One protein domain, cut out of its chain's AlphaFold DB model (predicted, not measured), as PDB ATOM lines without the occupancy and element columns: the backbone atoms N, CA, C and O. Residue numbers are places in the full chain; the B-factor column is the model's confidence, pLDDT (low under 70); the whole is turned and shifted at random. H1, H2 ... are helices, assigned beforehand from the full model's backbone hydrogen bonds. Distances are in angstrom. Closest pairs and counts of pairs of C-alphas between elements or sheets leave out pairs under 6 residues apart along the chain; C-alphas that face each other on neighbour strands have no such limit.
ATOM      1  N   GLN A  69      44.828   5.473  40.843       94.25
ATOM      2  CA  GLN A  69      44.076   5.486  39.590       94.25
ATOM      3  C   GLN A  69      43.924   4.083  38.982       94.25
ATOM      4  O   GLN A  69      42.826   3.738  38.550       94.25
ATOM      5  N   ALA A  70      44.974   3.249  38.978       94.06
ATOM      6  CA  ALA A  70      44.870   1.879  38.468       94.06
ATOM      7  C   ALA A  70      44.024   0.973  39.371       94.06
ATOM      8  O   ALA A  70      43.373   0.050  38.885       94.06
ATOM      9  N   ILE A  71      44.020   1.210  40.685       94.88
ATOM     10  CA  ILE A  71      43.146   0.467  41.601       94.88
ATOM     11  C   ILE A  71      41.681   0.797  41.299       94.88
ATOM     12  O   ILE A  71      40.866  -0.123  41.197       94.88
ATOM     13  N   ASP A  72      41.368   2.075  41.088       95.25
ATOM     14  CA  ASP A  72      40.012   2.544  40.800       95.25
ATOM     15  C   ASP A  72      39.535   2.098  39.408       95.25
ATOM     16  O   ASP A  72      38.366   1.755  39.230       95.25
ATOM     17  N   THR A  73      40.415   2.069  38.398       94.50
ATOM     18  CA  THR A  73      40.076   1.509  37.075       94.50
ATOM     19  C   THR A  73      39.810   0.008  37.158       94.50
ATOM     20  O   THR A  73      38.805  -0.453  36.624       94.50
ATOM     21  N   LEU A  74      40.642  -0.758  37.872       94.88
ATOM     22  CA  LEU A  74      40.424  -2.196  38.066       94.88
ATOM     23  C   LEU A  74      39.161  -2.500  38.879       94.88
ATOM     24  O   LEU A  74      38.544  -3.538  38.656       94.88
ATOM     25  N   GLN A  75      38.799  -1.638  39.832       95.50
ATOM     26  CA  GLN A  75      37.553  -1.756  40.591       95.50
ATOM     27  C   GLN A  75      36.344  -1.550  39.672       95.50
ATOM     28  O   GLN A  75      35.511  -2.445  39.585       95.50
ATOM     29  N   LEU A  76      36.315  -0.449  38.915       95.12
ATOM     30  CA  LEU A  76      35.241  -0.159  37.961       95.12
ATOM     31  C   LEU A  76      35.062  -1.297  36.950       95.12
ATOM     32  O   LEU A  76      33.950  -1.772  36.740       95.12
ATOM     33  N   LEU A  77      36.158  -1.783  36.359       94.56
ATOM     34  CA  LEU A  77      36.094  -2.889  35.400       94.56
ATOM     35  C   LEU A  77      35.525  -4.166  36.028       94.56
ATOM     36  O   LEU A  77      34.782  -4.888  35.365       94.56
ATOM     37  N   ALA A  78      35.875  -4.459  37.281       95.94
ATOM     38  CA  ALA A  78      35.334  -5.612  37.991       95.94
ATOM     39  C   ALA A  78      33.824  -5.468  38.221       95.94
ATOM     40  O   ALA A  78      33.092  -6.427  37.989       95.94
ATOM     41  N   ASP A  79      33.366  -4.272  38.592       94.88
ATOM     42  CA  ASP A  79      31.953  -3.993  38.853       94.88
ATOM     43  C   ASP A  79      31.108  -4.050  37.559       94.88
ATOM     44  O   ASP A  79      29.995  -4.574  37.570       94.88
ATOM     45  N   GLU A  80      31.637  -3.588  36.419       93.12
ATOM     46  CA  GLU A  80      30.921  -3.616  35.129       93.12
ATOM     47  C   GLU A  80      30.910  -4.989  34.436       93.12
ATOM     48  O   GLU A  80      29.995  -5.300  33.664       93.12
ATOM     49  N   THR A  81      31.958  -5.792  34.637       92.12
ATOM     50  CA  THR A  81      32.134  -7.064  33.912       92.12
ATOM     51  C   THR A  81      31.877  -8.304  34.758       92.12
ATOM     52  O   THR A  81      31.831  -9.396  34.194       92.12
ATOM     53  N   ASP A  82      31.704  -8.147  36.073       94.31
ATOM     54  CA  ASP A  82      31.626  -9.241  37.054       94.31
ATOM     55  C   ASP A  82      32.834 -10.201  36.969       94.31
ATOM     56  O   ASP A  82      32.765 -11.403  37.236       94.31
ATOM     57  N   LEU A  83      33.990  -9.671  36.549       93.00
ATOM     58  CA  LEU A  83      35.249 -10.405  36.480       93.00
ATOM     59  C   LEU A  83      36.147 -10.036  37.657       93.00
ATOM     60  O   LEU A  83      36.318  -8.876  38.023       93.00
ATOM     61  N   ALA A  84      36.829 -11.037  38.212       94.19
ATOM     62  CA  ALA A  84      37.835 -10.790  39.235       94.19
ATOM     63  C   ALA A  84      38.997  -9.943  38.681       94.19
ATOM     64  O   ALA A  84      39.518 -10.221  37.598       94.19
ATOM     65  N   LYS A  85      39.512  -9.000  39.482       94.38
ATOM     66  CA  LYS A  85      40.646  -8.121  39.117       94.38
ATOM     67  C   LYS A  85      41.858  -8.873  38.557       94.38
ATOM     68  O   LYS A  85      42.466  -8.460  37.576       94.38
ATOM     69  N   SER A  86      42.201 -10.020  39.148       93.38
ATOM     70  CA  SER A  86      43.315 -10.847  38.669       93.38
ATOM     71  C   SER A  86      43.063 -11.473  37.297       93.38
ATOM     72  O   SER A  86      44.018 -11.774  36.594       93.38
ATOM     73  N   HIS A  87      41.801 -11.730  36.942       92.62
ATOM     74  CA  HIS A  87      41.426 -12.256  35.631       92.62
ATOM     75  C   HIS A  87      41.509 -11.148  34.578       92.62
ATOM     76  O   HIS A  87      42.130 -11.344  33.542       92.62
ATOM     77  N   ILE A  88      41.016  -9.949  34.902       94.00
ATOM     78  CA  ILE A  88      41.151  -8.756  34.053       94.00
ATOM     79  C   ILE A  88      42.627  -8.499  33.709       94.00
ATOM     80  O   ILE A  88      42.972  -8.365  32.539       94.00
ATOM     81  N   LEU A  89      43.524  -8.526  34.704       93.88
ATOM     82  CA  LEU A  89      44.965  -8.368  34.470       93.88
ATOM     83  C   LEU A  89      45.545  -9.424  33.519       93.88
ATOM     84  O   LEU A  89      46.402  -9.109  32.700       93.88
ATOM     85  N   ARG A  90      45.086 -10.674  33.608       92.69
ATOM     86  CA  ARG A  90      45.555 -11.760  32.737       92.69
ATOM     87  C   ARG A  90      45.113 -11.588  31.292       92.69
ATOM     88  O   ARG A  90      45.922 -11.849  30.400       92.69
ATOM     89  N   ILE A  91      43.881 -11.129  31.083       93.31
ATOM     90  CA  ILE A  91      43.346 -10.799  29.758       93.31
ATOM     91  C   ILE A  91      44.144  -9.631  29.162       93.31
ATOM     92  O   ILE A  91      44.619  -9.720  28.031       93.31
ATOM     93  N   LEU A  92      44.376  -8.565  29.940       91.75
ATOM     94  CA  LEU A  92      45.132  -7.390  29.484       91.75
ATOM     95  C   LEU A  92      46.593  -7.716  29.141       91.75
ATOM     96  O   LEU A  92      47.114  -7.217  28.147       91.75
ATOM     97  N   LEU A  93      47.240  -8.587  29.919       91.81
ATOM     98  CA  LEU A  93      48.612  -9.045  29.671       91.81
ATOM     99  C   LEU A  93      48.716 -10.111  28.562       91.81
ATOM    100  O   LEU A  93      49.821 -10.555  28.260       91.81
ATOM    101  N   GLY A  94      47.598 -10.541  27.965       84.38
ATOM    102  CA  GLY A  94      47.584 -11.524  26.873       84.38
ATOM    103  C   GLY A  94      47.867 -12.965  27.310       84.38
ATOM    104  O   GLY A  94      48.315 -13.780  26.509       84.38
ATOM    105  N   SER A  95      47.639 -13.293  28.584       78.31
ATOM    106  CA  SER A  95      47.791 -14.669  29.089       78.31
ATOM    107  C   SER A  95      46.542 -15.542  28.900       78.31
ATOM    108  O   SER A  95      46.637 -16.771  29.001       78.31
ATOM    109  N   ASP A  96      45.401 -14.916  28.599       78.88
ATOM    110  CA  ASP A  96      44.142 -15.566  28.237       78.88
ATOM    111  C   ASP A  96      43.807 -15.273  26.755       78.88
ATOM    112  O   ASP A  96      44.089 -14.171  26.285       78.88
ATOM    113  N   PRO A  97      43.238 -16.239  26.003       76.06
ATOM    114  CA  PRO A  97      43.064 -16.142  24.547       76.06
ATOM    115  C   PRO A  97      41.823 -15.353  24.085       76.06
ATOM    116  O   PRO A  97      41.622 -15.187  22.884       76.06
ATOM    117  N   ASP A  98      40.967 -14.893  25.002       85.50
ATOM    118  CA  ASP A  98      39.690 -14.255  24.663       85.50
ATOM    119  C   ASP A  98      39.862 -12.782  24.249       85.50
ATOM    120  O   ASP A  98      39.639 -11.847  25.026       85.50
ATOM    121  N   GLU A  99      40.215 -12.562  22.980       87.12
ATOM    122  CA  GLU A  99      40.413 -11.224  22.399       87.12
ATOM    123  C   GLU A  99      39.142 -10.353  22.420       87.12
ATOM    124  O   GLU A  99      39.218  -9.136  22.582       87.12
ATOM    125  N   ALA A 100      37.952 -10.956  22.334       88.94
ATOM    126  CA  ALA A 100      36.688 -10.216  22.404       88.94
ATOM    127  C   ALA A 100      36.479  -9.546  23.775       88.94
ATOM    128  O   ALA A 100      36.042  -8.395  23.860       88.94
ATOM    129  N   LEU A 101      36.828 -10.243  24.864       89.12
ATOM    130  CA  LEU A 101      36.755  -9.685  26.217       89.12
ATOM    131  C   LEU A 101      37.769  -8.559  26.394       89.12
ATOM    132  O   LEU A 101      37.443  -7.524  26.971       89.12
ATOM    133  N   LYS A 102      38.974  -8.731  25.846       91.81
ATOM    134  CA  LYS A 102      40.010  -7.698  25.855       91.81
ATOM    135  C   LYS A 102      39.540  -6.418  25.163       91.81
ATOM    136  O   LYS A 102      39.685  -5.342  25.735       91.81
ATOM    137  N   GLN A 103      38.914  -6.524  23.992       91.50
ATOM    138  CA  GLN A 103      38.351  -5.368  23.284       91.50
ATOM    139  C   GLN A 103      37.251  -4.670  24.092       91.50
ATOM    140  O   GLN A 103      37.242  -3.443  24.194       91.50
ATOM    141  N   ARG A 104      36.355  -5.439  24.728       92.81
ATOM    142  CA  ARG A 104      35.324  -4.872  25.608       92.81
ATOM    143  C   ARG A 104      35.947  -4.096  26.772       92.81
ATOM    144  O   ARG A 104      35.519  -2.976  27.035       92.81
ATOM    145  N   LEU A 105      36.961  -4.658  27.431       92.44
ATOM    146  CA  LEU A 105      37.671  -3.994  28.530       92.44
ATOM    147  C   LEU A 105      38.341  -2.690  28.073       92.44
ATOM    148  O   LEU A 105      38.215  -1.681  28.759       92.44
ATOM    149  N   LEU A 106      38.989  -2.690  26.905       92.69
ATOM    150  CA  LEU A 106      39.599  -1.484  26.332       92.69
ATOM    151  C   LEU A 106      38.553  -0.392  26.071       92.69
ATOM    152  O   LEU A 106      38.749   0.741  26.491       92.69
ATOM    153  N   SER A 107      37.392  -0.748  25.516       93.06
ATOM    154  CA  SER A 107      36.327   0.235  25.264       93.06
ATOM    155  C   SER A 107      35.789   0.911  26.532       93.06
ATOM    156  O   SER A 107      35.337   2.052  26.482       93.06
ATOM    157  N   ILE A 108      35.820   0.219  27.675       91.62
ATOM    158  CA  ILE A 108      35.409   0.785  28.968       91.62
ATOM    159  C   ILE A 108      36.477   1.752  29.484       91.62
ATOM    160  O   ILE A 108      36.152   2.811  30.018       91.62
ATOM    161  N   ILE A 109      37.753   1.401  29.304       92.00
ATOM    162  CA  ILE A 109      38.876   2.265  29.679       92.00
ATOM    163  C   ILE A 109      38.825   3.570  28.881       92.00
ATOM    164  O   ILE A 109      38.949   4.636  29.481       92.00
ATOM    165  N   ASP A 110      38.573   3.491  27.575       91.94
ATOM    166  CA  ASP A 110      38.484   4.672  26.710       91.94
ATOM    167  C   ASP A 110      37.325   5.589  27.137       91.94
ATOM    168  O   ASP A 110      37.521   6.785  27.330       91.94
ATOM    169  N   LYS A 111      36.146   5.024  27.441       89.38
ATOM    170  CA  LYS A 111      35.005   5.797  27.974       89.38
ATOM    171  C   LYS A 111      35.308   6.522  29.283       89.38
ATOM    172  O   LYS A 111      34.720   7.566  29.542       89.38
ATOM    173  N   LYS A 112      36.174   5.957  30.129       85.38
ATOM    174  CA  LYS A 112      36.598   6.593  31.382       85.38
ATOM    175  C   LYS A 112      37.594   7.727  31.137       85.38
ATOM    176  O   LYS A 112      37.637   8.650  31.937       85.38
ATOM    177  N   ALA A 113      38.409   7.646  30.087       77.94
ATOM    178  CA  ALA A 113      39.385   8.684  29.758       77.94
ATOM    179  C   ALA A 113      38.725   9.968  29.224       77.94
ATOM    180  O   ALA A 113      39.294  11.047  29.382       77.94
ATOM    181  N   ASP A 114      37.534   9.846  28.635       67.56
ATOM    182  CA  ASP A 114      36.751  10.968  28.106       67.56
ATOM    183  C   ASP A 114      35.880  11.686  29.167       67.56
ATOM    184  O   ASP A 114      35.217  12.674  28.843       67.56
ATOM    185  N   GLN A 115      35.856  11.199  30.417       58.09
ATOM    186  CA  GLN A 115      35.118  11.779  31.555       58.09
ATOM    187  C   GLN A 115      36.038  12.535  32.515       58.09
ATOM    188  O   GLN A 115      35.605  13.609  32.990       58.09
TER     189      GLN A 115
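This is residues 69 to 115 of the 115 residues of the protein "Replication protein RepA" of Thalassotalea sp. LPB0316 (UniProt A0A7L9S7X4). One long helix, H3, makes the base and runs along the longest axis, while H1 and H2 lie together over one side of it: H1 crosses over the middle of H3, and H2 stands like a post near H3's first residues, with its last turn towards H3. The three helices point in three clearly different directions, and the link of residues 93 to 98 swings out past the foot of H2 before it turns back into H3. The printed part has 47 residues with three named helices, in the order H1, H2, H3, and no named strand; the class is all helix. The whole is compact, with a radius of gyration of the C-alphas of 10.1 A, yet elongated in outline, with spans of 30 by 17 by 17 A.

H3, residues 99 to 113, is the longest helix, 21.2 A from first to last C-alpha; it begins at C-alpha 99 at (40.413, -11.224, 22.399) and ends at C-alpha 113 at (39.385, 8.684, 29.758). H1, residues 69 to 81, is 18.2 A long and begins at C-alpha 69 at (44.076, 5.486, 39.590). H2, residues 85 to 92, is 10.7 A long.

H3 touches H2 with residues 99 to 102 alone; the closest C-alphas, those of Ile 91 and Lys 102, are 6.0 A apart. The lines of H2 and H3 are about perpendicular, at 74 degrees. Farther along, H3 only just touches H1, with 3 pairs of C-alphas within 8 A; H3 touches H1 with residues 105 to 109 alone, and H1 touches H3 with residues 73 to 77 alone. The closest C-alphas there are those of Leu 77 and Leu 105, 7.1 A apart. H1 and H3 run opposite ways at a steep tilt of 55 degrees. H1 touches H2 with residues 74 to 78 alone; their closest C-alphas, those of Ala 78 and Lys 85, are 6.0 A apart. The lines of H1 and H2 are about perpendicular, at 88 degrees. The helix packing is mostly crossed: of the three touching pairs, 0 are at a shallow tilt. In H1, H2 and H3 every backbone O of residue i is within hydrogen-bond range of the N of residue i+4 inside the helix.

The two C-alphas farthest apart, those of Pro 97 and Gln 115, are 29.9 A apart. The printed part has no cut and ends at residue 115, the chain's last residue. The link from H1 to H2 is tight, with 3 residues, and the link from H2 to H3 is short, with 6 residues; no link is long. The mean pLDDT of the printed part is 89.9, and residues 114 to 115 are under 70.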